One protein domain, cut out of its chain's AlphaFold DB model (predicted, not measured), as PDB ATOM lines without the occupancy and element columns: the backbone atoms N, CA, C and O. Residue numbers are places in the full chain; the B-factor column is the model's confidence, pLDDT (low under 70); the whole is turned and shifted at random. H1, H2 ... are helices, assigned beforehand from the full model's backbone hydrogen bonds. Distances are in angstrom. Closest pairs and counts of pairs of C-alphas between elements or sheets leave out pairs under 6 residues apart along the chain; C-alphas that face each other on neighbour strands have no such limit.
ATOM      1  N   ASP A 463      47.156 -43.207  66.548       85.69
ATOM      2  CA  ASP A 463      47.810 -42.321  67.517       85.69
ATOM      3  C   ASP A 463      49.103 -41.721  66.943       85.69
ATOM      4  O   ASP A 463      49.264 -40.502  66.944       85.69
ATOM      5  N   GLU A 464      49.978 -42.543  66.348       88.94
ATOM      6  CA  GLU A 464      51.198 -42.057  65.680       88.94
ATOM      7  C   GLU A 464      50.881 -41.124  64.498       88.94
ATOM      8  O   GLU A 464      51.616 -40.175  64.226       88.94
ATOM      9  N   LEU A 465      49.784 -41.369  63.776       88.12
ATOM     10  CA  LEU A 465      49.348 -40.489  62.687       88.12
ATOM     11  C   LEU A 465      48.753 -39.178  63.207       88.12
ATOM     12  O   LEU A 465      48.958 -38.139  62.580       88.12
ATOM     13  N   ALA A 466      48.063 -39.198  64.346       87.69
ATOM     14  CA  ALA A 466      47.527 -38.001  64.988       87.69
ATOM     15  C   ALA A 466      48.635 -37.092  65.549       87.69
ATOM     16  O   ALA A 466      48.447 -35.881  65.629       87.69
ATOM     17  N   GLU A 467      49.812 -37.635  65.874       88.25
ATOM     18  CA  GLU A 467      51.000 -36.823  66.179       88.25
ATOM     19  C   GLU A 467      51.535 -36.077  64.944       88.25
ATOM     20  O   GLU A 467      52.138 -35.010  65.071       88.25
ATOM     21  N   ALA A 468      51.308 -36.618  63.743       83.38
ATOM     22  CA  ALA A 468      51.803 -36.061  62.486       83.38
ATOM     23  C   ALA A 468      50.842 -35.055  61.818       83.38
ATOM     24  O   ALA A 468      51.254 -34.362  60.886       83.38
ATOM     25  N   GLY A 469      49.580 -34.957  62.255       85.50
ATOM     26  CA  GLY A 469      48.603 -34.028  61.677       85.50
ATOM     27  C   GLY A 469      47.193 -34.120  62.284       85.50
ATOM     28  O   GLY A 469      47.028 -34.627  63.389       85.50
ATOM     29  N   PRO A 470      46.148 -33.619  61.597       89.06
ATOM     30  CA  PRO A 470      44.805 -33.505  62.167       89.06
ATOM     31  C   PRO A 470      44.203 -34.861  62.600       89.06
ATOM     32  O   PRO A 470      44.218 -35.805  61.804       89.06
ATOM     33  N   PRO A 471      43.563 -34.967  63.786       88.44
ATOM     34  CA  PRO A 471      42.983 -36.226  64.274       88.44
ATOM     35  C   PRO A 471      41.954 -36.862  63.327       88.44
ATOM     36  O   PRO A 471      41.886 -38.085  63.202       88.44
ATOM     37  N   LEU A 472      41.164 -36.041  62.623       87.56
ATOM     38  CA  LEU A 472      40.204 -36.531  61.632       87.56
ATOM     39  C   LEU A 472      40.911 -37.225  60.458       87.56
ATOM     40  O   LEU A 472      40.506 -38.318  60.068       87.56
ATOM     41  N   ALA A 473      41.983 -36.623  59.936       89.88
ATOM     42  CA  ALA A 473      42.784 -37.212  58.867       89.88
ATOM     43  C   ALA A 473      43.449 -38.517  59.330       89.88
ATOM     44  O   ALA A 473      43.422 -39.508  58.601       89.88
ATOM     45  N   ALA A 474      43.961 -38.552  60.567       89.19
ATOM     46  CA  ALA A 474      44.588 -39.741  61.141       89.19
ATOM     47  C   ALA A 474      43.605 -40.918  61.197       89.19
ATOM     48  O   ALA A 474      43.920 -42.007  60.714       89.19
ATOM     49  N   ARG A 475      42.376 -40.680  61.670       87.69
ATOM     50  CA  ARG A 475      41.317 -41.699  61.717       87.69
ATOM     51  C   ARG A 475      40.915 -42.205  60.327       87.69
ATOM     52  O   ARG A 475      40.811 -43.410  60.130       87.69
ATOM     53  N   LEU A 476      40.710 -41.306  59.364       89.94
ATOM     54  CA  LEU A 476      40.275 -41.666  58.004       89.94
ATOM     55  C   LEU A 476      41.368 -42.359  57.181       89.94
ATOM     56  O   LEU A 476      41.078 -43.039  56.202       89.94
ATOM     57  N   SER A 477      42.632 -42.189  57.564       89.50
ATOM     58  CA  SER A 477      43.767 -42.714  56.811       89.50
ATOM     59  C   SER A 477      43.982 -44.224  56.931       89.50
ATOM     60  O   SER A 477      44.817 -44.754  56.198       89.50
ATOM     61  N   VAL A 478      43.284 -44.907  57.852       89.56
ATOM     62  CA  VAL A 478      43.376 -46.363  58.096       89.56
ATOM     63  C   VAL A 478      44.823 -46.879  58.165       89.56
ATOM     64  O   VAL A 478      45.192 -47.900  57.586       89.56
ATOM     65  N   GLY A 479      45.687 -46.117  58.839       89.31
ATOM     66  CA  GLY A 479      47.091 -46.471  59.026       89.31
ATOM     67  C   GLY A 479      47.994 -46.250  57.808       89.31
ATOM     68  O   GLY A 479      49.100 -46.800  57.751       89.31
ATOM     69  N   ARG A 480      47.544 -45.472  56.811       92.75
ATOM     70  CA  ARG A 480      48.302 -45.120  55.599       92.75
ATOM     71  C   ARG A 480      48.797 -43.666  55.658       92.75
ATOM     72  O   ARG A 480      48.004 -42.747  55.447       92.75
ATOM     73  N   PRO A 481      50.112 -43.422  55.808       93.00
ATOM     74  CA  PRO A 481      50.703 -42.088  55.686       93.00
ATOM     75  C   PRO A 481      50.334 -41.340  54.395       93.00
ATOM     76  O   PRO A 481      50.193 -40.116  54.414       93.00
ATOM     77  N   LEU A 482      50.139 -42.060  53.280       92.69
ATOM     78  CA  LEU A 482      49.643 -41.477  52.030       92.69
ATOM     79  C   LEU A 482      48.277 -40.799  52.218       92.69
ATOM     80  O   LEU A 482      48.123 -39.627  51.884       92.69
ATOM     81  N   LEU A 483      47.298 -41.534  52.756       93.94
ATOM     82  CA  LEU A 483      45.941 -41.028  52.965       93.94
ATOM     83  C   LEU A 483      45.926 -39.928  54.024       93.94
ATOM     84  O   LEU A 483      45.240 -38.928  53.847       93.94
ATOM     85  N   MET A 484      46.741 -40.063  55.075       93.44
ATOM     86  CA  MET A 484      46.916 -39.020  56.087       93.44
ATOM     87  C   MET A 484      47.360 -37.699  55.454       93.44
ATOM     88  O   MET A 484      46.757 -36.652  55.690       93.44
ATOM     89  N   THR A 485      48.385 -37.749  54.601       91.75
ATOM     90  CA  THR A 485      48.905 -36.567  53.898       91.75
ATOM     91  C   THR A 485      47.854 -35.968  52.965       91.75
ATOM     92  O   THR A 485      47.711 -34.745  52.903       91.75
ATOM     93  N   ALA A 486      47.096 -36.815  52.265       93.94
ATOM     94  CA  ALA A 486      46.065 -36.388  51.330       93.94
ATOM     95  C   ALA A 486      44.883 -35.706  52.037       93.94
ATOM     96  O   ALA A 486      44.534 -34.580  51.689       93.94
ATOM     97  N   PHE A 487      44.328 -36.326  53.086       94.75
ATOM     98  CA  PHE A 487      43.269 -35.719  53.897       94.75
ATOM     99  C   PHE A 487      43.739 -34.438  54.584       94.75
ATOM    100  O   PHE A 487      43.007 -33.458  54.573       94.75
ATOM    101  N   THR A 488      44.959 -34.409  55.127       93.69
ATOM    102  CA  THR A 488      45.519 -33.187  55.729       93.69
ATOM    103  C   THR A 488      45.567 -32.055  54.707       93.69
ATOM    104  O   THR A 488      45.037 -30.982  54.960       93.69
ATOM    105  N   SER A 489      46.112 -32.317  53.515       93.50
ATOM    106  CA  SER A 489      46.220 -31.303  52.458       93.50
ATOM    107  C   SER A 489      44.849 -30.808  51.986       93.50
ATOM    108  O   SER A 489      44.669 -29.618  51.745       93.50
ATOM    109  N   LEU A 490      43.862 -31.703  51.884       94.81
ATOM    110  CA  LEU A 490      42.492 -31.332  51.536       94.81
ATOM    111  C   LEU A 490      41.849 -30.451  52.616       94.81
ATOM    112  O   LEU A 490      41.276 -29.421  52.277       94.81
ATOM    113  N   LEU A 491      41.966 -30.831  53.891       93.38
ATOM    114  CA  LEU A 491      41.386 -30.092  55.016       93.38
ATOM    115  C   LEU A 491      42.059 -28.728  55.231       93.38
ATOM    116  O   LEU A 491      41.381 -27.775  55.603       93.38
ATOM    117  N   ASP A 492      43.363 -28.624  54.963       93.06
ATOM    118  CA  ASP A 492      44.102 -27.358  55.024       93.06
ATOM    119  C   ASP A 492      43.631 -26.371  53.943       93.06
ATOM    120  O   ASP A 492      43.561 -25.166  54.182       93.06
ATOM    121  N   VAL A 493      43.316 -26.872  52.742       93.44
ATOM    122  CA  VAL A 493      42.881 -26.047  51.601       93.44
ATOM    123  C   VAL A 493      41.380 -25.747  51.640       93.44
ATOM    124  O   VAL A 493      40.965 -24.669  51.215       93.44
ATOM    125  N   ASP A 494      40.564 -26.682  52.121       93.06
ATOM    126  CA  ASP A 494      39.106 -26.571  52.166       93.06
ATOM    127  C   ASP A 494      38.540 -27.190  53.457       93.06
ATOM    128  O   ASP A 494      38.116 -28.352  53.467       93.06
ATOM    129  N   PRO A 495      38.483 -26.412  54.554       90.12
ATOM    130  CA  PRO A 495      37.959 -26.889  55.831       90.12
ATOM    131  C   PRO A 495      36.518 -27.418  55.759       90.12
ATOM    132  O   PRO A 495      36.169 -28.317  56.523       90.12
ATOM    133  N   ALA A 496      35.697 -26.927  54.820       87.81
ATOM    134  CA  ALA A 496      34.313 -27.375  54.648       87.81
ATOM    135  C   ALA A 496      34.218 -28.836  54.173       87.81
ATOM    136  O   ALA A 496      33.231 -29.513  54.452       87.81
ATOM    137  N   ALA A 497      35.263 -29.370  53.526       88.06
ATOM    138  CA  ALA A 497      35.337 -30.797  53.211       88.06
ATOM    139  C   ALA A 497      35.343 -31.675  54.478       88.06
ATOM    140  O   ALA A 497      34.897 -32.821  54.436       88.06
ATOM    141  N   GLY A 498      35.818 -31.148  55.615       84.00
ATOM    142  CA  GLY A 498      35.755 -31.831  56.906       84.00
ATOM    143  C   GLY A 498      34.325 -31.995  57.419       84.00
ATOM    144  O   GLY A 498      33.977 -33.066  57.915       84.00
ATOM    145  N   ASP A 499      33.488 -30.973  57.239       83.25
ATOM    146  CA  ASP A 499      32.075 -31.017  57.621       83.25
ATOM    147  C   ASP A 499      31.300 -32.021  56.755       83.25
ATOM    148  O   ASP A 499      30.520 -32.809  57.290       83.25
ATOM    149  N   ASP A 500      31.580 -32.071  55.447       82.00
ATOM    150  CA  ASP A 500      30.996 -33.055  54.521       82.00
ATOM    151  C   ASP A 500      31.343 -34.501  54.940       82.00
ATOM    152  O   ASP A 500      30.479 -35.383  54.980       82.00
ATOM    153  N   LEU A 501      32.607 -34.742  55.314       84.19
ATOM    154  CA  LEU A 501      33.101 -36.046  55.777       84.19
ATOM    155  C   LEU A 501      32.480 -36.484  57.115       84.19
ATOM    156  O   LEU A 501      32.317 -37.683  57.355       84.19
ATOM    157  N   LEU A 502      32.141 -35.535  57.993       78.94
ATOM    158  CA  LEU A 502      31.521 -35.797  59.295       78.94
ATOM    159  C   LEU A 502      29.989 -35.911  59.215       78.94
ATOM    160  O   LEU A 502      29.405 -36.749  59.903       78.94
ATOM    161  N   GLY A 503      29.337 -35.094  58.386       63.59
ATOM    162  CA  GLY A 503      27.877 -35.006  58.269       63.59
ATOM    163  C   GLY A 503      27.222 -36.178  57.531       63.59
ATOM    164  O   GLY A 503      26.037 -36.433  57.735       63.59
ATOM    165  N   GLY A 504      27.977 -36.915  56.710       61.38
ATOM    166  CA  GLY A 504      27.466 -38.030  55.902       61.38
ATOM    167  C   GLY A 504      27.481 -39.418  56.557       61.38
ATOM    168  O   GLY A 504      27.151 -40.385  55.883       61.38
ATOM    169  N   GLY A 505      27.921 -39.572  57.815       58.06
ATOM    170  CA  GLY A 505      28.092 -40.893  58.460       58.06
ATOM    171  C   GLY A 505      29.282 -41.726  57.943       58.06
ATOM    172  O   GLY A 505      29.673 -42.704  58.576       58.06
ATOM    173  N   ALA A 506      29.932 -41.284  56.863       57.00
ATOM    174  CA  ALA A 506      31.011 -41.980  56.160       57.00
ATOM    175  C   ALA A 506      32.256 -42.290  57.016       57.00
ATOM    176  O   ALA A 506      32.991 -43.231  56.726       57.00
ATOM    177  N   ALA A 507      32.497 -41.530  58.090       55.16
ATOM    178  CA  ALA A 507      33.591 -41.808  59.017       55.16
ATOM    179  C   ALA A 507      33.408 -43.126  59.799       55.16
ATOM    180  O   ALA A 507      34.413 -43.714  60.189       55.16
ATOM    181  N   GLY A 508      32.166 -43.582  60.021       54.31
ATOM    182  CA  GLY A 508      31.864 -44.855  60.693       54.31
ATOM    183  C   GLY A 508      31.931 -46.075  59.765       54.31
ATOM    184  O   GLY A 508      32.309 -47.159  60.210       54.31
ATOM    185  N   ASP A 509      31.649 -45.887  58.471       56.88
ATOM    186  CA  ASP A 509      31.657 -46.953  57.451       56.88
ATOM    187  C   ASP A 509      33.076 -47.379  57.023       56.88
ATOM    188  O   ASP A 509      33.282 -48.490  56.531       56.88
ATOM    189  N   VAL A 510      34.076 -46.507  57.205       57.88
ATOM    190  CA  VAL A 510      35.484 -46.797  56.869       57.88
ATOM    191  C   VAL A 510      36.231 -47.475  58.025       57.88
ATOM    192  O   VAL A 510      37.132 -48.271  57.772       57.88
ATOM    193  N   THR A 511      35.865 -47.196  59.283       54.34
ATOM    194  CA  THR A 511      36.524 -47.773  60.473       54.34
ATOM    195  C   THR A 511      35.891 -49.074  60.968       54.34
ATOM    196  O   THR A 511      36.465 -49.716  61.841       54.34
ATOM    197  N   GLY A 512      34.747 -49.489  60.407       51.06
ATOM    198  CA  GLY A 512      34.068 -50.734  60.786       51.06
ATOM    199  C   GLY A 512      33.293 -50.663  62.108       51.06
ATOM    200  O   GLY A 512      32.968 -51.703  62.672       51.06
ATOM    201  N   ASP A 513      32.961 -49.465  62.606       45.97
ATOM    202  CA  ASP A 513      32.174 -49.297  63.846       45.97
ATOM    203  C   ASP A 513      30.666 -49.593  63.658       45.97
ATOM    204  O   ASP A 513      29.889 -49.577  64.618       45.97
ATOM    205  N   ALA A 514      30.226 -49.903  62.433       43.19
ATOM    206  CA  ALA A 514      28.905 -50.468  62.187       43.19
ATOM    207  C   ALA A 514      28.892 -51.940  62.637       43.19
ATOM    208  O   ALA A 514      29.572 -52.781  62.057       43.19
ATOM    209  N   ASP A 522      43.014 -55.304  55.353       82.38
ATOM    210  CA  ASP A 522      43.728 -54.018  55.338       82.38
ATOM    211  C   ASP A 522      43.751 -53.296  53.977       82.38
ATOM    212  O   ASP A 522      43.909 -52.072  53.913       82.38
ATOM    213  N   GLU A 523      43.661 -54.038  52.872       85.69
ATOM    214  CA  GLU A 523      43.682 -53.479  51.518       85.69
ATOM    215  C   GLU A 523      42.303 -52.936  51.118       85.69
ATOM    216  O   GLU A 523      42.207 -51.868  50.514       85.69
ATOM    217  N   GLU A 524      41.224 -53.623  51.499       87.06
ATOM    218  CA  GLU A 524      39.853 -53.163  51.264       87.06
ATOM    219  C   GLU A 524      39.540 -51.893  52.061       87.06
ATOM    220  O   GLU A 524      38.977 -50.945  51.510       87.06
ATOM    221  N   ALA A 525      39.991 -51.819  53.318       87.00
ATOM    222  CA  ALA A 525      39.882 -50.601  54.122       87.00
ATOM    223  C   ALA A 525      40.589 -49.409  53.446       87.00
ATOM    224  O   ALA A 525      40.029 -48.316  53.349       87.00
ATOM    225  N   ALA A 526      41.792 -49.626  52.899       90.38
ATOM    226  CA  ALA A 526      42.534 -48.596  52.173       90.38
ATOM    227  C   ALA A 526      41.826 -48.156  50.879       90.38
ATOM    228  O   ALA A 526      41.807 -46.959  50.577       90.38
ATOM    229  N   ARG A 527      41.217 -49.087  50.129       91.38
ATOM    230  CA  ARG A 527      40.416 -48.767  48.933       91.38
ATOM    231  C   ARG A 527      39.192 -47.923  49.274       91.38
ATOM    232  O   ARG A 527      38.976 -46.898  48.627       91.38
ATOM    233  N   ARG A 528      38.431 -48.301  50.307       90.88
ATOM    234  CA  ARG A 528      37.269 -47.527  50.781       90.88
ATOM    235  C   ARG A 528      37.676 -46.125  51.233       90.88
ATOM    236  O   ARG A 528      37.049 -45.149  50.829       90.88
ATOM    237  N   ALA A 529      38.762 -46.006  51.994       92.25
ATOM    238  CA  ALA A 529      39.278 -44.715  52.439       92.25
ATOM    239  C   ALA A 529      39.733 -43.820  51.269       92.25
ATOM    240  O   ALA A 529      39.475 -42.617  51.273       92.25
ATOM    241  N   ALA A 530      40.360 -44.391  50.237       95.25
ATOM    242  CA  ALA A 530      40.739 -43.655  49.031       95.25
ATOM    243  C   ALA A 530      39.529 -43.209  48.195       95.25
ATOM    244  O   ALA A 530      39.527 -42.095  47.673       95.25
ATOM    245  N   ALA A 531      38.487 -44.042  48.101       94.25
ATOM    246  CA  ALA A 531      37.222 -43.668  47.473       94.25
ATOM    247  C   ALA A 531      36.534 -42.525  48.231       94.25
ATOM    248  O   ALA A 531      36.108 -41.549  47.615       94.25
ATOM    249  N   LEU A 532      36.502 -42.596  49.566       93.19
ATOM    250  CA  LEU A 532      35.984 -41.520  50.409       93.19
ATOM    251  C   LEU A 532      36.769 -40.217  50.212       93.19
ATOM    252  O   LEU A 532      36.171 -39.154  50.041       93.19
ATOM    253  N   TYR A 533      38.101 -40.301  50.191       95.69
ATOM    254  CA  TYR A 533      38.961 -39.159  49.897       95.69
ATOM    255  C   TYR A 533      38.637 -38.545  48.528       95.69
ATOM    256  O   TYR A 533      38.453 -37.333  48.440       95.69
ATOM    257  N   TRP A 534      38.516 -39.363  47.475       96.06
ATOM    258  CA  TRP A 534      38.166 -38.875  46.140       96.06
ATOM    259  C   TRP A 534      36.807 -38.169  46.122       96.06
ATOM    260  O   TRP A 534      36.706 -37.080  45.562       96.06
ATOM    261  N   CYS A 535      35.782 -38.719  46.780       93.75
ATOM    262  CA  CYS A 535      34.476 -38.064  46.894       93.75
ATOM    263  C   CYS A 535      34.583 -36.668  47.532       93.75
ATOM    264  O   CYS A 535      34.039 -35.702  46.992       93.75
ATOM    265  N   ALA A 536      35.326 -36.541  48.635       94.19
ATOM    266  CA  ALA A 536      35.532 -35.258  49.307       94.19
ATOM    267  C   ALA A 536      36.360 -34.277  48.456       94.19
ATOM    268  O   ALA A 536      36.010 -33.101  48.342       94.19
ATOM    269  N   ALA A 537      37.423 -34.758  47.806       95.44
ATOM    270  CA  ALA A 537      38.244 -33.954  46.906       95.44
ATOM    271  C   ALA A 537      37.434 -33.455  45.697       95.44
ATOM    272  O   ALA A 537      37.498 -32.271  45.373       95.44
ATOM    273  N   ARG A 538      36.615 -34.315  45.077       94.81
ATOM    274  CA  ARG A 538      35.708 -33.958  43.975       94.81
ATOM    275  C   ARG A 538      34.701 -32.887  44.403       94.81
ATOM    276  O   ARG A 538      34.510 -31.922  43.670       94.81
ATOM    277  N   GLY A 539      34.121 -33.007  45.599       93.88
ATOM    278  CA  GLY A 539      33.246 -31.979  46.178       93.88
ATOM    279  C   GLY A 539      33.960 -30.639  46.391       93.88
ATOM    280  O   GLY A 539      33.427 -29.591  46.027       93.88
ATOM    281  N   SER A 540      35.198 -30.668  46.896       94.81
ATOM    282  CA  SER A 540      36.036 -29.470  47.045       94.81
ATOM    283  C   SER A 540      36.349 -28.797  45.707       94.81
ATOM    284  O   SER A 540      36.280 -27.573  45.598       94.81
ATOM    285  N   LEU A 541      36.664 -29.581  44.672       94.81
ATOM    286  CA  LEU A 541      36.926 -29.065  43.327       94.81
ATOM    287  C   LEU A 541      35.672 -28.443  42.705       94.81
ATOM    288  O   LEU A 541      35.762 -27.353  42.149       94.81
ATOM    289  N   ALA A 542      34.505 -29.075  42.859       94.38
ATOM    290  CA  ALA A 542      33.235 -28.580  42.324       94.38
ATOM    291  C   ALA A 542      32.836 -27.193  42.872       94.38
ATOM    292  O   ALA A 542      32.114 -26.451  42.212       94.38
ATOM    293  N   ARG A 543      33.314 -26.822  44.068       93.06
ATOM    294  CA  ARG A 543      33.071 -25.501  44.674       93.06
ATOM    295  C   ARG A 543      33.920 -24.377  44.072       93.06
ATOM    296  O   ARG A 543      33.634 -23.208  44.323       93.06
ATOM    297  N   LEU A 544      34.969 -24.699  43.316       92.25
ATOM    298  CA  LEU A 544      35.858 -23.703  42.723       92.25
ATOM    299  C   LEU A 544      35.314 -23.159  41.393       92.25
ATOM    300  O   LEU A 544      34.637 -23.877  40.654       92.25
ATOM    301  N   PRO A 545      35.668 -21.915  41.018       89.81
ATOM    302  CA  PRO A 545      35.457 -21.430  39.659       89.81
ATOM    303  C   PRO A 545      36.153 -22.353  38.650       89.81
ATOM    304  O   PRO A 545      37.353 -22.592  38.759       89.81
ATOM    305  N   GLY A 546      35.404 -22.884  37.681       87.50
ATOM    306  CA  GLY A 546      35.934 -23.862  36.721       87.50
ATOM    307  C   GLY A 546      36.128 -25.275  37.289       87.50
ATOM    308  O   GLY A 546      36.887 -26.052  36.715       87.50
ATOM    309  N   GLY A 547      35.455 -25.617  38.395       90.94
ATOM    310  CA  GLY A 547      35.569 -26.911  39.076       90.94
ATOM    311  C   GLY A 547      35.405 -28.135  38.172       90.94
ATOM    312  O   GLY A 547      36.172 -29.085  38.313       90.94
ATOM    313  N   ASP A 548      34.494 -28.087  37.196       91.00
ATOM    314  CA  ASP A 548      34.283 -29.184  36.237       91.00
ATOM    315  C   ASP A 548      35.557 -29.508  35.443       91.00
ATOM    316  O   ASP A 548      35.942 -30.668  35.342       91.00
ATOM    317  N   ALA A 549      36.292 -28.490  34.984       90.12
ATOM    318  CA  ALA A 549      37.544 -28.689  34.254       90.12
ATOM    319  C   ALA A 549      38.655 -29.286  35.142       90.12
ATOM    320  O   ALA A 549      39.498 -30.045  34.664       90.12
ATOM    321  N   LEU A 550      38.662 -28.966  36.441       92.69
ATOM    322  CA  LEU A 550      39.605 -29.556  37.398       92.69
ATOM    323  C   LEU A 550      39.262 -31.018  37.702       92.69
ATOM    324  O   LEU A 550      40.171 -31.838  37.841       92.69
ATOM    325  N   ILE A 551      37.971 -31.344  37.795       93.25
ATOM    326  CA  ILE A 551      37.491 -32.720  37.959       93.25
ATOM    327  C   ILE A 551      37.843 -33.536  36.715       93.25
ATOM    328  O   ILE A 551      38.459 -34.588  36.851       93.25
ATOM    329  N   ASP A 552      37.558 -33.023  35.518       90.69
ATOM    330  CA  ASP A 552      37.920 -33.676  34.257       90.69
ATOM    331  C   ASP A 552      39.437 -33.897  34.157       90.69
ATOM    332  O   ASP A 552      39.887 -34.976  33.768       90.69
ATOM    333  N   CYS A 553      40.247 -32.914  34.568       91.81
ATOM    334  CA  CYS A 553      41.703 -33.053  34.628       91.81
ATOM    335  C   CYS A 553      42.131 -34.173  35.594       91.81
ATOM    336  O   CYS A 553      42.928 -35.037  35.222       91.81
ATOM    337  N   ALA A 554      41.569 -34.216  36.807       93.12
ATOM    338  CA  ALA A 554      41.843 -35.273  37.782       93.12
ATOM    339  C   ALA A 554      41.462 -36.662  37.243       93.12
ATOM    340  O   ALA A 554      42.234 -37.615  37.356       93.12
ATOM    341  N   GLU A 555      40.310 -36.777  36.594       93.19
ATOM    342  CA  GLU A 555      39.851 -38.026  35.998       93.19
ATOM    343  C   GLU A 555      40.727 -38.479  34.833       93.19
ATOM    344  O   GLU A 555      41.075 -39.656  34.761       93.19
ATOM    345  N   ARG A 556      41.168 -37.556  33.970       91.88
ATOM    346  CA  ARG A 556      42.147 -37.846  32.912       91.88
ATOM    347  C   ARG A 556      43.472 -38.336  33.488       91.88
ATOM    348  O   ARG A 556      44.032 -39.302  32.974       91.88
ATOM    349  N   THR A 557      43.953 -37.732  34.579       92.75
ATOM    350  CA  THR A 557      45.219 -38.151  35.209       92.75
ATOM    351  C   THR A 557      45.182 -39.586  35.734       92.75
ATOM    352  O   THR A 557      46.216 -40.247  35.756       92.75
ATOM    353  N   ALA A 558      44.000 -40.114  36.071       94.00
ATOM    354  CA  ALA A 558      43.832 -41.502  36.495       94.00
ATOM    355  C   ALA A 558      44.047 -42.530  35.372       94.00
ATOM    356  O   ALA A 558      44.180 -43.720  35.655       94.00
ATOM    357  N   TRP A 559      44.104 -42.095  34.114       94.19
ATOM    358  CA  TRP A 559      44.376 -42.937  32.946       94.19
ATOM    359  C   TRP A 559      45.787 -42.737  32.373       94.19
ATOM    360  O   TRP A 559      46.168 -43.427  31.429       94.19
ATOM    361  N   LEU A 560      46.557 -41.798  32.930       92.50
ATOM    362  CA  LEU A 560      47.950 -41.531  32.575       92.50
ATOM    363  C   LEU A 560      48.919 -42.398  33.399       92.50
ATOM    364  O   LEU A 560      48.510 -43.020  34.386       92.50
ATOM    365  N   PRO A 561      50.213 -42.446  33.024       87.44
ATOM    366  CA  PRO A 561      51.218 -43.152  33.806       87.44
ATOM    367  C   PRO A 561      51.289 -42.624  35.249       87.44
ATOM    368  O   PRO A 561      51.487 -41.422  35.447       87.44
ATOM    369  N   PRO A 562      51.157 -43.486  36.274       83.44
ATOM    370  CA  PRO A 562      50.999 -43.039  37.660       83.44
ATOM    371  C   PRO A 562      52.241 -42.324  38.204       83.44
ATOM    372  O   PRO A 562      52.126 -41.394  38.997       83.44
ATOM    373  N   ASP A 563      53.432 -42.719  37.759       79.75
ATOM    374  CA  ASP A 563      54.694 -42.223  38.316       79.75
ATOM    375  C   ASP A 563      55.201 -40.942  37.629       79.75
ATOM    376  O   ASP A 563      56.112 -40.280  38.138       79.75
ATOM    377  N   ARG A 564      54.624 -40.584  36.474       84.31
ATOM    378  CA  ARG A 564      55.059 -39.441  35.665       84.31
ATOM    379  C   ARG A 564      53.922 -38.882  34.809       84.31
ATOM    380  O   ARG A 564      53.599 -39.413  33.753       84.31
ATOM    381  N   ILE A 565      53.383 -37.755  35.258       87.12
ATOM    382  CA  ILE A 565      52.331 -36.977  34.609       87.12
ATOM    383  C   ILE A 565      52.920 -35.626  34.212       87.12
ATOM    384  O   ILE A 565      53.339 -34.839  35.066       87.12
ATOM    385  N   GLU A 566      52.949 -35.370  32.909       83.75
ATOM    386  CA  GLU A 566      53.386 -34.100  32.327       83.75
ATOM    387  C   GLU A 566      52.163 -33.178  32.125       83.75
ATOM    388  O   GLU A 566      51.099 -33.675  31.743       83.75
ATOM    389  N   PRO A 567      52.272 -31.851  32.349       83.50
ATOM    390  CA  PRO A 567      51.142 -30.923  32.232       83.50
ATOM    391  C   PRO A 567      50.458 -30.980  30.869       83.50
ATOM    392  O   PRO A 567      49.232 -31.036  30.799       83.50
ATOM    393  N   ALA A 568      51.262 -31.072  29.807       79.88
ATOM    394  CA  ALA A 568      50.786 -31.188  28.434       79.88
ATOM    395  C   ALA A 568      49.863 -32.405  28.238       79.88
ATOM    396  O   ALA A 568      48.827 -32.290  27.594       79.88
ATOM    397  N   GLY A 569      50.178 -33.550  28.858       77.25
ATOM    398  CA  GLY A 569      49.380 -34.772  28.725       77.25
ATOM    399  C   GLY A 569      48.097 -34.797  29.564       77.25
ATOM    400  O   GLY A 569      47.183 -35.570  29.272       77.25
ATOM    401  N   ALA A 570      47.994 -33.962  30.601       80.94
ATOM    402  CA  ALA A 570      46.816 -33.912  31.470       80.94
ATOM    403  C   ALA A 570      45.646 -33.102  30.877       80.94
ATOM    404  O   ALA A 570      44.515 -33.240  31.348       80.94
ATOM    405  N   GLY A 571      45.900 -32.281  29.850       69.44
ATOM    406  CA  GLY A 571      44.878 -31.539  29.103       69.44
ATOM    407  C   GLY A 571      44.090 -30.503  29.917       69.44
ATOM    408  O   GLY A 571      42.942 -30.222  29.578       69.44
ATOM    409  N   GLY A 572      44.677 -29.972  30.997       66.69
ATOM    410  CA  GLY A 572      44.100 -28.919  31.844       66.69
ATOM    411  C   GLY A 572      44.804 -27.566  31.677       66.69
ATOM    412  O   GLY A 572      45.853 -27.483  31.048       66.69
ATOM    413  N   ALA A 573      44.239 -26.503  32.263       66.12
ATOM    414  CA  ALA A 573      44.929 -25.212  32.387       66.12
ATOM    415  C   ALA A 573      46.242 -25.368  33.182       66.12
ATOM    416  O   ALA A 573      46.314 -26.233  34.056       66.12
ATOM    417  N   ASP A 574      47.240 -24.509  32.941       71.31
ATOM    418  CA  ASP A 574      48.578 -24.592  33.564       71.31
ATOM    419  C   ASP A 574      48.545 -24.699  35.107       71.31
ATOM    420  O   ASP A 574      49.427 -25.298  35.725       71.31
ATOM    421  N   GLU A 575      47.495 -24.174  35.746       82.56
ATOM    422  CA  GLU A 575      47.306 -24.198  37.202       82.56
ATOM    423  C   GLU A 575      46.594 -25.458  37.736       82.56
ATOM    424  O   GLU A 575      46.607 -25.705  38.944       82.56
ATOM    425  N   ALA A 576      46.018 -26.302  36.872       89.06
ATOM    426  CA  ALA A 576      45.196 -27.441  37.285       89.06
ATOM    427  C   ALA A 576      45.987 -28.481  38.095       89.06
ATOM    428  O   ALA A 576      45.600 -28.814  39.215       89.06
ATOM    429  N   LEU A 577      47.126 -28.963  37.583       90.81
ATOM    430  CA  LEU A 577      47.947 -29.950  38.300       90.81
ATOM    431  C   LEU A 577      48.488 -29.417  39.641       90.81
ATOM    432  O   LEU A 577      48.370 -30.134  40.641       90.81
ATOM    433  N   PRO A 578      49.006 -28.171  39.734       89.75
ATOM    434  CA  PRO A 578      49.303 -27.544  41.021       89.75
ATOM    435  C   PRO A 578      48.117 -27.522  41.995       89.75
ATOM    436  O   PRO A 578      48.302 -27.814  43.177       89.75
ATOM    437  N   MET A 579      46.900 -27.228  41.527       91.31
ATOM    438  CA  MET A 579      45.699 -27.208  42.374       91.31
ATOM    439  C   MET A 579      45.287 -28.600  42.869       91.31
ATOM    440  O   MET A 579      44.853 -28.734  44.017       91.31
ATOM    441  N   LEU A 580      45.438 -29.634  42.036       93.75
ATOM    442  CA  LEU A 580      45.226 -31.031  42.429       93.75
ATOM    443  C   LEU A 580      46.290 -31.491  43.437       93.75
ATOM    444  O   LEU A 580      45.972 -32.160  44.423       93.75
ATOM    445  N   ALA A 581      47.546 -31.088  43.234       92.06
ATOM    446  CA  ALA A 581      48.637 -31.371  44.159       92.06
ATOM    447  C   ALA A 581      48.449 -30.668  45.513       92.06
ATOM    448  O   ALA A 581      48.674 -31.277  46.556       92.06
ATOM    449  N   ALA A 582      47.974 -29.418  45.518       91.19
ATOM    450  CA  ALA A 582      47.681 -28.671  46.741       91.19
ATOM    451  C   ALA A 582      46.616 -29.357  47.612       91.19
ATOM    452  O   ALA A 582      46.686 -29.276  48.832       91.19
ATOM    453  N   ARG A 583      45.670 -30.078  46.995       94.00
ATOM    454  CA  ARG A 583      44.643 -30.875  47.690       94.00
ATOM    455  C   ARG A 583      45.103 -32.280  48.080       94.00
ATOM    456  O   ARG A 583      44.324 -33.022  48.669       94.00
ATOM    457  N   GLY A 584      46.343 -32.655  47.767       92.44
ATOM    458  CA  GLY A 584      46.926 -33.953  48.116       92.44
ATOM    459  C   GLY A 584      46.605 -35.100  47.151       92.44
ATOM    460  O   GLY A 584      46.936 -36.241  47.466       92.44
ATOM    461  N   LEU A 585      45.993 -34.818  45.993       93.94
ATOM    462  CA  LEU A 585      45.649 -35.848  45.006       93.94
ATOM    463  C   LEU A 585      46.882 -36.276  44.203       93.94
ATOM    464  O   LEU A 585      47.087 -37.458  43.931       93.94
ATOM    465  N   LEU A 586      47.718 -35.295  43.854       92.50
ATOM    466  CA  LEU A 586      48.972 -35.486  43.138       92.50
ATOM    467  C   LEU A 586      50.163 -35.188  44.044       92.50
ATOM    468  O   LEU A 586      50.138 -34.282  44.876       92.50
ATOM    469  N   SER A 587      51.251 -35.915  43.828       86.19
ATOM    470  CA  SER A 587      52.556 -35.590  44.392       86.19
ATOM    471  C   SER A 587      53.411 -34.952  43.316       86.19
ATOM    472  O   SER A 587      53.592 -35.513  42.240       86.19
ATOM    473  N   ALA A 588      53.957 -33.774  43.593       75.75
ATOM    474  CA  ALA A 588      54.865 -33.153  42.651       75.75
ATOM    475  C   ALA A 588      56.202 -33.911  42.636       75.75
ATOM    476  O   ALA A 588      56.802 -34.176  43.684       75.75
ATOM    477  N   SER A 589      56.658 -34.256  41.436       67.81
ATOM    478  CA  SER A 589      57.966 -34.848  41.213       67.81
ATOM    479  C   SER A 589      59.056 -33.803  41.443       67.81
ATOM    480  O   SER A 589      58.825 -32.610  41.699       67.81
ATOM    481  N   ALA A 590      60.280 -34.288  41.401       54.62
ATOM    482  CA  ALA A 590      61.454 -33.457  41.491       54.62
ATOM    483  C   ALA A 590      61.881 -32.820  40.178       54.62
ATOM    484  O   ALA A 590      62.491 -31.752  40.199       54.62
ATOM    485  N   SER A 591      61.573 -33.469  39.058       57.47
ATOM    486  CA  SER A 591      61.651 -32.814  37.762       57.47
ATOM    487  C   SER A 591      60.624 -31.687  37.756       57.47
ATOM    488  O   SER A 591      59.458 -31.906  38.100       57.47
ATOM    489  N   ALA A 592      61.068 -30.474  37.427       57.00
ATOM    490  CA  ALA A 592      60.199 -29.306  37.393       57.00
ATOM    491  C   ALA A 592      58.985 -29.571  36.485       57.00
ATOM    492  O   ALA A 592      59.125 -30.125  35.398       57.00
ATOM    493  N   GLY A 593      57.790 -29.222  36.967       68.12
ATOM    494  CA  GLY A 593      56.534 -29.387  36.229       68.12
ATOM    495  C   GLY A 593      55.967 -30.811  36.149       68.12
ATOM    496  O   GLY A 593      54.855 -30.959  35.661       68.12
ATOM    497  N   VAL A 594      56.654 -31.847  36.640       80.69
ATOM    498  CA  VAL A 594      56.165 -33.238  36.576       80.69
ATOM    499  C   VAL A 594      55.432 -33.623  37.865       80.69
ATOM    500  O   VAL A 594      55.868 -33.275  38.964       80.69
ATOM    501  N   PHE A 595      54.345 -34.384  37.748       88.69
ATOM    502  CA  PHE A 595      53.530 -34.870  38.867       88.69
ATOM    503  C   PHE A 595      53.417 -36.398  38.861       88.69
ATOM    504  O   PHE A 595      53.778 -37.051  37.888       88.69
ATOM    505  N   ALA A 596      52.929 -36.970  39.954       88.94
ATOM    506  CA  ALA A 596      52.636 -38.390  40.090       88.94
ATOM    507  C   ALA A 596      51.289 -38.575  40.799       88.94
ATOM    508  O   ALA A 596      50.973 -37.848  41.748       88.94
ATOM    509  N   LEU A 597      50.517 -39.562  40.358       91.88
ATOM    510  CA  LEU A 597      49.266 -40.000  40.964       91.88
ATOM    511  C   LEU A 597      49.474 -41.393  41.553       91.88
ATOM    512  O   LEU A 597      49.727 -42.361  40.838       91.88
ATOM    513  N   HIS A 598      49.331 -41.517  42.869       91.88
ATOM    514  CA  HIS A 598      49.481 -42.815  43.516       91.88
ATOM    515  C   HIS A 598      48.387 -43.792  43.042       91.88
ATOM    516  O   HIS A 598      47.207 -43.433  43.010       91.88
ATOM    517  N   ARG A 599      48.754 -45.051  42.752       89.12
ATOM    518  CA  ARG A 599      47.845 -46.085  42.206       89.12
ATOM    519  C   ARG A 599      46.534 -46.234  42.979       89.12
ATOM    520  O   ARG A 599      45.486 -46.346  42.365       89.12
ATOM    521  N   LEU A 600      46.591 -46.151  44.311       92.31
ATOM    522  CA  LEU A 600      45.404 -46.199  45.181       92.31
ATOM    523  C   LEU A 600      44.362 -45.106  44.849       92.31
ATOM    524  O   LEU A 600      43.167 -45.383  44.858       92.31
ATOM    525  N   PHE A 601      44.801 -43.883  44.529       95.38
ATOM    526  CA  PHE A 601      43.902 -42.813  44.085       95.38
ATOM    527  C   PHE A 601      43.445 -43.029  42.644       95.38
ATOM    528  O   PHE A 601      42.268 -42.847  42.353       95.38
ATOM    529  N   GLY A 602      44.343 -43.481  41.763       94.19
ATOM    530  CA  GLY A 602      43.987 -43.847  40.390       94.19
ATOM    531  C   GLY A 602      42.885 -44.910  40.332       94.19
ATOM    532  O   GLY A 602      41.918 -44.738  39.597       94.19
ATOM    533  N   ASP A 603      42.981 -45.961  41.151       93.69
ATOM    534  CA  ASP A 603      41.967 -47.018  41.275       93.69
ATOM    535  C   ASP A 603      40.614 -46.447  41.725       93.69
ATOM    536  O   ASP A 603      39.587 -46.723  41.104       93.69
ATOM    537  N   ALA A 604      40.614 -45.608  42.768       95.69
ATOM    538  CA  ALA A 604      39.405 -44.977  43.292       95.69
ATOM    539  C   ALA A 604      38.718 -44.067  42.257       95.69
ATOM    540  O   ALA A 604      37.502 -44.146  42.071       95.69
ATOM    541  N   ILE A 605      39.493 -43.242  41.544       96.62
ATOM    542  CA  ILE A 605      38.973 -42.357  40.496       96.62
ATOM    543  C   ILE A 605      38.415 -43.181  39.332       96.62
ATOM    544  O   ILE A 605      37.279 -42.958  38.923       96.62
ATOM    545  N   ARG A 606      39.166 -44.168  38.819       96.06
ATOM    546  CA  ARG A 606      38.712 -45.023  37.707       96.06
ATOM    547  C   ARG A 606      37.432 -45.777  38.054       96.06
ATOM    548  O   ARG A 606      36.538 -45.855  37.212       96.06
ATOM    549  N   ALA A 607      37.319 -46.296  39.278       95.50
ATOM    550  CA  ALA A 607      36.108 -46.959  39.750       95.50
ATOM    551  C   ALA A 607      34.905 -46.001  39.748       95.50
ATOM    552  O   ALA A 607      33.858 -46.346  39.202       95.50
ATOM    553  N   ALA A 608      35.069 -44.782  40.272       95.19
ATOM    554  CA  ALA A 608      34.017 -43.764  40.277       95.19
ATOM    555  C   ALA A 608      33.608 -43.337  38.856       95.19
ATOM    556  O   ALA A 608      32.427 -43.321  38.523       95.19
ATOM    557  N   VAL A 609      34.579 -43.067  37.980       94.88
ATOM    558  CA  VAL A 609      34.343 -42.690  36.576       94.88
ATOM    559  C   VAL A 609      33.646 -43.814  35.800       94.88
ATOM    560  O   VAL A 609      32.805 -43.552  34.938       94.88
ATOM    561  N   THR A 610      33.970 -45.072  36.109       94.25
ATOM    562  CA  THR A 610      33.316 -46.246  35.515       94.25
ATOM    563  C   THR A 610      31.880 -46.391  36.005       94.25
ATOM    564  O   THR A 610      30.988 -46.593  35.183       94.25
ATOM    565  N   ALA A 611      31.636 -46.233  37.308       93.94
ATOM    566  CA  ALA A 611      30.291 -46.256  37.886       93.94
ATOM    567  C   ALA A 611      29.397 -45.137  37.320       93.94
ATOM    568  O   ALA A 611      28.218 -45.364  37.062       93.94
ATOM    569  N   ASP A 612      29.981 -43.969  37.039       92.56
ATOM    570  CA  ASP A 612      29.306 -42.838  36.394       92.56
ATOM    571  C   ASP A 612      29.058 -43.056  34.880       92.56
ATOM    572  O   ASP A 612      28.471 -42.198  34.223       92.56
ATOM    573  N   GLY A 613      29.535 -44.159  34.285       93.00
ATOM    574  CA  GLY A 613      29.424 -44.425  32.843       93.00
ATOM    575  C   GLY A 613      30.306 -43.527  31.963       93.00
ATOM    576  O   GLY A 613      30.090 -43.438  30.754       93.00
ATOM    577  N   ARG A 614      31.308 -42.855  32.544       93.31
ATOM    578  CA  ARG A 614      32.161 -41.857  31.867       93.31
ATOM    579  C   ARG A 614      33.544 -42.378  31.467       93.31
ATOM    580  O   ARG A 614      34.282 -41.664  30.791       93.31
ATOM    581  N   ALA A 615      33.882 -43.625  31.807       93.94
ATOM    582  CA  ALA A 615      35.192 -44.217  31.509       93.94
ATOM    583  C   ALA A 615      35.523 -44.217  30.011       93.94
ATOM    584  O   ALA A 615      36.566 -43.703  29.613       93.94
ATOM    585  N   GLN A 616      34.617 -44.724  29.169       94.50
ATOM    586  CA  GLN A 616      34.836 -44.770  27.722       94.50
ATOM    587  C   GLN A 616      34.993 -43.360  27.108       94.50
ATOM    588  O   GLN A 616      35.989 -43.147  26.415       94.50
ATOM    589  N   PRO A 617      34.098 -42.373  27.344       92.75
ATOM    590  CA  PRO A 617      34.305 -40.999  26.870       92.75
ATOM    591  C   PRO A 617      35.619 -40.360  27.345       92.75
ATOM    592  O   PRO A 617      36.312 -39.732  26.545       92.75
ATOM    593  N   SER A 618      35.983 -40.554  28.617       91.50
ATOM    594  CA  SER A 618      37.208 -40.000  29.209       91.50
ATOM    595  C   SER A 618      38.463 -40.559  28.528       91.50
ATOM    596  O   SER A 618      39.316 -39.797  28.069       91.50
ATOM    597  N   VAL A 619      38.532 -41.882  28.343       94.88
ATOM    598  CA  VAL A 619      39.654 -42.538  27.652       94.88
ATOM    599  C   VAL A 619      39.714 -42.163  26.169       94.88
ATOM    600  O   VAL A 619      40.802 -41.925  25.650       94.88
ATOM    601  N   ARG A 620      38.572 -42.044  25.479       93.62
ATOM    602  CA  ARG A 620      38.541 -41.568  24.083       93.62
ATOM    603  C   ARG A 620      39.123 -40.163  23.958       93.62
ATOM    604  O   ARG A 620      39.980 -39.935  23.110       93.62
ATOM    605  N   SER A 621      38.702 -39.244  24.829       90.62
ATOM    606  CA  SER A 621      39.238 -37.879  24.858       90.62
ATOM    607  C   SER A 621      40.734 -37.853  25.167       90.62
ATOM    608  O   SER A 621      41.450 -37.034  24.599       90.62
ATOM    609  N   LEU A 622      41.208 -38.732  26.053       93.00
ATOM    610  CA  LEU A 622      42.624 -38.845  26.392       93.00
ATOM    611  C   LEU A 622      43.457 -39.325  25.198       93.00
ATOM    612  O   LEU A 622      44.497 -38.753  24.913       93.00
ATOM    613  N   LEU A 623      43.012 -40.366  24.492       93.75
ATOM    614  CA  LEU A 623      43.763 -40.944  23.371       93.75
ATOM    615  C   LEU A 623      43.729 -40.083  22.100       93.75
ATOM    616  O   LEU A 623      44.618 -40.204  21.253       93.75
ATOM    617  N   ALA A 624      42.724 -39.214  21.972       90.50
ATOM    618  CA  ALA A 624      42.664 -38.197  20.925       90.50
ATOM    619  C   ALA A 624      43.696 -37.071  21.131       90.50
ATOM    620  O   ALA A 624      44.061 -36.388  20.173       90.50
ATOM    621  N   ASP A 625      44.185 -36.886  22.358       90.19
ATOM    622  CA  ASP A 625      45.187 -35.885  22.710       90.19
ATOM    623  C   ASP A 625      46.605 -36.399  22.397       90.19
ATOM    624  O   ASP A 625      47.068 -37.413  22.930       90.19
ATOM    625  N   GLY A 626      47.302 -35.700  21.496       89.25
ATOM    626  CA  GLY A 626      48.636 -36.086  21.037       89.25
ATOM    627  C   GLY A 626      49.700 -36.059  22.138       89.25
ATOM    628  O   GLY A 626      50.568 -36.933  22.151       89.25
ATOM    629  N   GLU A 627      49.607 -35.119  23.079       88.81
ATOM    630  CA  GLU A 627      50.548 -34.990  24.197       88.81
ATOM    631  C   GLU A 627      50.316 -36.098  25.225       88.81
ATOM    632  O   GLU A 627      51.259 -36.746  25.685       88.81
ATOM    633  N   ALA A 628      49.049 -36.399  25.526       90.44
ATOM    634  CA  ALA A 628      48.689 -37.511  26.405       90.44
ATOM    635  C   ALA A 628      49.156 -38.853  25.826       90.44
ATOM    636  O   ALA A 628      49.772 -39.664  26.525       90.44
ATOM    637  N   ARG A 629      48.925 -39.075  24.527       90.94
ATOM    638  CA  ARG A 629      49.390 -40.276  23.821       90.94
ATOM    639  C   ARG A 629      50.915 -40.367  23.809       90.94
ATOM    640  O   ARG A 629      51.447 -41.441  24.078       90.94
ATOM    641  N   GLY A 630      51.615 -39.259  23.559       87.25
ATOM    642  CA  GLY A 630      53.075 -39.193  23.651       87.25
ATOM    643  C   GLY A 630      53.583 -39.561  25.048       87.25
ATOM    644  O   GLY A 630      54.498 -40.373  25.182       87.25
ATOM    645  N   SER A 631      52.936 -39.053  26.101       87.06
ATOM    646  CA  SER A 631      53.252 -39.414  27.487       87.06
ATOM    647  C   SER A 631      53.028 -40.905  27.770       87.06
ATOM    648  O   SER A 631      53.845 -41.521  28.452       87.06
ATOM    649  N   LEU A 632      51.951 -41.505  27.255       89.81
ATOM    650  CA  LEU A 632      51.652 -42.935  27.421       89.81
ATOM    651  C   LEU A 632      52.629 -43.837  26.648       89.81
ATOM    652  O   LEU A 632      53.012 -44.894  27.150       89.81
ATOM    653  N   LEU A 633      53.074 -43.423  25.458       87.06
ATOM    654  CA  LEU A 633      54.097 -44.140  24.685       87.06
ATOM    655  C   LEU A 633      55.461 -44.110  25.378       87.06
ATOM    656  O   LEU A 633      56.156 -45.123  25.404       87.06
ATOM    657  N   ARG A 634      55.831 -42.969  25.973       81.00
ATOM    658  CA  ARG A 634      57.113 -42.814  26.676       81.00
ATOM    659  C   ARG A 634      57.124 -43.480  28.049       81.00
ATOM    660  O   ARG A 634      58.087 -44.159  28.389       81.00
ATOM    661  N   HIS A 635      56.077 -43.277  28.843       82.94
ATOM    662  CA  HIS A 635      56.111 -43.555  30.284       82.94
ATOM    663  C   HIS A 635      55.050 -44.552  30.761       82.94
ATOM    664  O   HIS A 635      54.987 -44.822  31.957       82.94
ATOM    665  N   GLY A 636      54.215 -45.082  29.863       84.62
ATOM    666  CA  GLY A 636      53.187 -46.064  30.199       84.62
ATOM    667  C   GLY A 636      53.727 -47.412  30.681       84.62
ATOM    668  O   GLY A 636      54.927 -47.647  30.820       84.62
ATOM    669  N   ASP A 637      52.795 -48.319  30.947       82.56
ATOM    670  CA  ASP A 637      53.083 -49.712  31.259       82.56
ATOM    671  C   ASP A 637      51.922 -50.626  30.824       82.56
ATOM    672  O   ASP A 637      50.897 -50.180  30.286       82.56
ATOM    673  N   ALA A 638      52.101 -51.932  31.024       82.50
ATOM    674  CA  ALA A 638      51.100 -52.936  30.682       82.50
ATOM    675  C   ALA A 638      49.820 -52.818  31.535       82.50
ATOM    676  O   ALA A 638      48.733 -53.128  31.045       82.50
ATOM    677  N   GLU A 639      49.910 -52.339  32.779       84.50
ATOM    678  CA  GLU A 639      48.758 -52.175  33.676       84.50
ATOM    679  C   GLU A 639      47.862 -51.028  33.188       84.50
ATOM    680  O   GLU A 639      46.668 -51.224  32.951       84.50
ATOM    681  N   VAL A 640      48.447 -49.854  32.936       88.38
ATOM    682  CA  VAL A 640      47.760 -48.690  32.359       88.38
ATOM    683  C   VAL A 640      47.126 -49.065  31.023       88.38
ATOM    684  O   VAL A 640      45.941 -48.814  30.812       88.38
ATOM    685  N   THR A 641      47.868 -49.745  30.149       90.38
ATOM    686  CA  THR A 641      47.356 -50.173  28.839       90.38
ATOM    687  C   THR A 641      46.171 -51.143  28.971       90.38
ATOM    688  O   THR A 641      45.184 -51.016  28.245       90.38
ATOM    689  N   SER A 642      46.203 -52.053  29.952       90.38
ATOM    690  CA  SER A 642      45.083 -52.958  30.258       90.38
ATOM    691  C   SER A 642      43.838 -52.213  30.739       90.38
ATOM    692  O   SER A 642      42.721 -52.528  30.318       90.38
ATOM    693  N   HIS A 643      44.013 -51.204  31.598       92.31
ATOM    694  CA  HIS A 643      42.914 -50.363  32.070       92.31
ATOM    695  C   HIS A 643      42.262 -49.584  30.920       92.31
ATOM    696  O   HIS A 643      41.034 -49.570  30.818       92.31
ATOM    697  N   LEU A 644      43.064 -49.006  30.017       95.25
ATOM    698  CA  LEU A 644      42.565 -48.336  28.810       95.25
ATOM    699  C   LEU A 644      41.789 -49.313  27.911       95.25
ATOM    700  O   LEU A 644      40.698 -48.991  27.441       95.25
ATOM    701  N   ALA A 645      42.306 -50.532  27.723       94.50
ATOM    702  CA  ALA A 645      41.639 -51.566  26.937       94.50
ATOM    703  C   ALA A 645      40.298 -52.001  27.543       94.50
ATOM    704  O   ALA A 645      39.321 -52.167  26.814       94.50
ATOM    705  N   THR A 646      40.223 -52.127  28.872       94.94
ATOM    706  CA  THR A 646      38.973 -52.452  29.577       94.94
ATOM    707  C   THR A 646      37.941 -51.339  29.413       94.94
ATOM    708  O   THR A 646      36.786 -51.620  29.096       94.94
ATOM    709  N   ALA A 647      38.351 -50.073  29.536       95.06
ATOM    710  CA  ALA A 647      37.465 -48.930  29.317       95.06
ATOM    711  C   ALA A 647      36.941 -48.838  27.868       95.06
ATOM    712  O   ALA A 647      35.848 -48.322  27.644       95.06
ATOM    713  N   LEU A 648      37.690 -49.358  26.888       95.56
ATOM    714  CA  LEU A 648      37.336 -49.373  25.462       95.56
ATOM    715  C   LEU A 648      36.806 -50.729  24.957       95.56
ATOM    716  O   LEU A 648      36.669 -50.931  23.743       95.56
ATOM    717  N   ALA A 649      36.491 -51.672  25.848       91.12
ATOM    718  CA  ALA A 649      36.092 -53.026  25.457       91.12
ATOM    719  C   ALA A 649      34.874 -53.043  24.508       91.12
ATOM    720  O   ALA A 649      34.855 -53.829  23.566       91.12
ATOM    721  N   GLY A 650      33.914 -52.132  24.706       86.88
ATOM    722  CA  GLY A 650      32.726 -51.959  23.855       86.88
ATOM    723  C   GLY A 650      32.757 -50.731  22.939       86.88
ATOM    724  O   GLY A 650      31.703 -50.277  22.508       86.88
ATOM    725  N   ALA A 651      33.927 -50.132  22.701       88.31
ATOM    726  CA  ALA A 651      34.040 -48.950  21.852       88.31
ATOM    727  C   ALA A 651      34.154 -49.306  20.361       88.31
ATOM    728  O   ALA A 651      34.945 -50.180  20.002       88.31
ATOM    729  N   ASP A 652      33.449 -48.532  19.529       89.62
ATOM    730  CA  ASP A 652      33.512 -48.552  18.056       89.62
ATOM    731  C   ASP A 652      34.225 -47.301  17.492       89.62
ATOM    732  O   ASP A 652      33.984 -46.868  16.369       89.62
ATOM    733  N   ASP A 653      35.086 -46.667  18.293       93.19
ATOM    734  CA  ASP A 653      35.882 -45.510  17.870       93.19
ATOM    735  C   ASP A 653      37.225 -45.977  17.298       93.19
ATOM    736  O   ASP A 653      38.129 -46.365  18.044       93.19
ATOM    737  N   GLY A 654      37.354 -45.928  15.971       94.50
ATOM    738  CA  GLY A 654      38.549 -46.383  15.263       94.50
ATOM    739  C   GLY A 654      39.834 -45.673  15.669       94.50
ATOM    740  O   GLY A 654      40.866 -46.327  15.799       94.50
ATOM    741  N   LEU A 655      39.785 -44.363  15.925       95.62
ATOM    742  CA  LEU A 655      40.969 -43.586  16.301       95.62
ATOM    743  C   LEU A 655      41.417 -43.915  17.726       95.62
ATOM    744  O   LEU A 655      42.611 -44.093  17.970       95.62
ATOM    745  N   ALA A 656      40.474 -44.059  18.661       95.38
ATOM    746  CA  ALA A 656      40.796 -44.477  20.024       95.38
ATOM    747  C   ALA A 656      41.365 -45.907  20.059       95.38
ATOM    748  O   ALA A 656      42.336 -46.170  20.768       95.38
ATOM    749  N   LEU A 657      40.804 -46.824  19.262       96.50
ATOM    750  CA  LEU A 657      41.312 -48.191  19.143       96.50
ATOM    751  C   LEU A 657      42.698 -48.233  18.485       96.50
ATOM    752  O   LEU A 657      43.570 -48.942  18.977       96.50
ATOM    753  N   TRP A 658      42.945 -47.452  17.431       95.94
ATOM    754  CA  TRP A 658      44.274 -47.336  16.820       95.94
ATOM    755  C   TRP A 658      45.317 -46.808  17.815       95.94
ATOM    756  O   TRP A 658      46.409 -47.373  17.939       95.94
ATOM    757  N   ALA A 659      44.974 -45.765  18.575       95.62
ATOM    758  CA  ALA A 659      45.857 -45.216  19.596       95.62
ATOM    759  C   ALA A 659      46.170 -46.255  20.686       95.62
ATOM    760  O   ALA A 659      47.334 -46.434  21.046       95.62
ATOM    761  N   LEU A 660      45.162 -47.003  21.156       95.94
ATOM    762  CA  LEU A 660      45.357 -48.116  22.088       95.94
ATOM    763  C   LEU A 660      46.244 -49.221  21.492       95.94
ATOM    764  O   LEU A 660      47.139 -49.709  22.177       95.94
TER     765      LEU A 660
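What this domain is: This is residues 463 to 514 and 522 to 660 of the 979 residues of an uncharacterized protein of Frankia sp. EUN1f (UniProt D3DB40). Short helices are piled one after another along the longest axis, with the long H6 and H10 crossing in the middle. H1 to H5 lie over one side of H6 and make one end; H7 and H9 lie beyond H6, and H11 to H14, with the small H8, make the other end. The 191 printed residues hold fourteen named helices, H1 to H14 in order, and no named strand: the class is all helix, and the packing is mostly crossed. The whole is compact, with a radius of gyration of the C-alphas of 16.7 A, and spans 51 by 36 by 30 A.

How they stand to each other: H1, residues 463 to 468, touches H2, residues 471 to 476, at a steep tilt of 64 degrees, opposite ways, closest at the C-alphas of Leu 465 and Ala 474, 5.1 A. H3, residues 481 to 493, touches H2 with residues 483 to 488 alone; the C-alphas of Ala 473 and Phe 487, the closest, are 5.2 A apart. H3 and H4, residues 496 to 503, only just touch, with 3 pairs of C-alphas within 8 A, and only at the corner, closest at C-alphas 491 and 498, 6.2 A. H5, residues 506 to 511, touches H2 about perpendicular at 74 degrees, closest at C-alphas 476 and 507, 6.8 A. H6, residues 522 to 542, is one of two hubs, touching five helices. With residues 529 to 537 alone it touches H3 at a shallow tilt of 18 degrees, the same way, closest at the C-alphas of Leu 490 and Ala 537, 6.8 A. H6 and H7, residues 547 to 557, form a helical hairpin at 36 degrees, only just steep, closest at C-alphas 541 and 547, 5.0 A. H7 is the other hub; it touches H9, residues 576 to 582, about perpendicular at 86 degrees, closest at C-alphas 550 and 576, 6.0 A. H6 touches H10, residues 599 to 611, with residues 526 to 534 alone, at 67 degrees, only just short of about perpendicular; the C-alphas of Ala 531 and Ala 604, the closest, are 4.9 A apart. H8, residues 567 to 570, touches H12, residues 626 to 635, closest at C-alphas 569 and 628, 3.7 A. H11, residues 615 to 624, touches H7 about perpendicular at 78 degrees, closest at C-alphas 556 and 618, 6.5 A. H13, residues 638 to 647, and H14, residues 654 to 660, form a helical hairpin that only just touches, with 3 pairs of C-alphas within 8 A, closest at C-alphas 645 and 660, 7.0 A. H1 and H14 are apart. Every O i to N i+4 pair is within hydrogen-bond range in H2, H3, H4, H6, H7 and H9 to H14; in H1 and in H5 1 of 2 is, and H8 is too short for such a pair.

Where its parts are: H1 begins at C-alpha 463, (47.810, -42.321, 67.517). H6 measures 30.4 A from its first to its last C-alpha, from (43.728, -54.018, 55.338) to (33.235, -28.580, 42.324). H3 measures 18.3 A, H10 18.1 A and H7 15.3 A. H14 ends at C-alpha 660, (45.357, -48.116, 22.088).

The domain as a whole: The two farthest C-alphas, those of Glu 467 and Gly 654, are 53.3 A apart. Residues 515 to 521 are not printed, and the gap across that cut is 16.7 A between C-alphas 514 and 522. The link from H9 to H10, residues 583 to 598, is long; in it residues 587 to 588 pair antiparallel with residues 595 to 596. The mean pLDDT of the printed part is 87.0, with residues 503 to 514, 571 to 573 and 589 to 593 under 70.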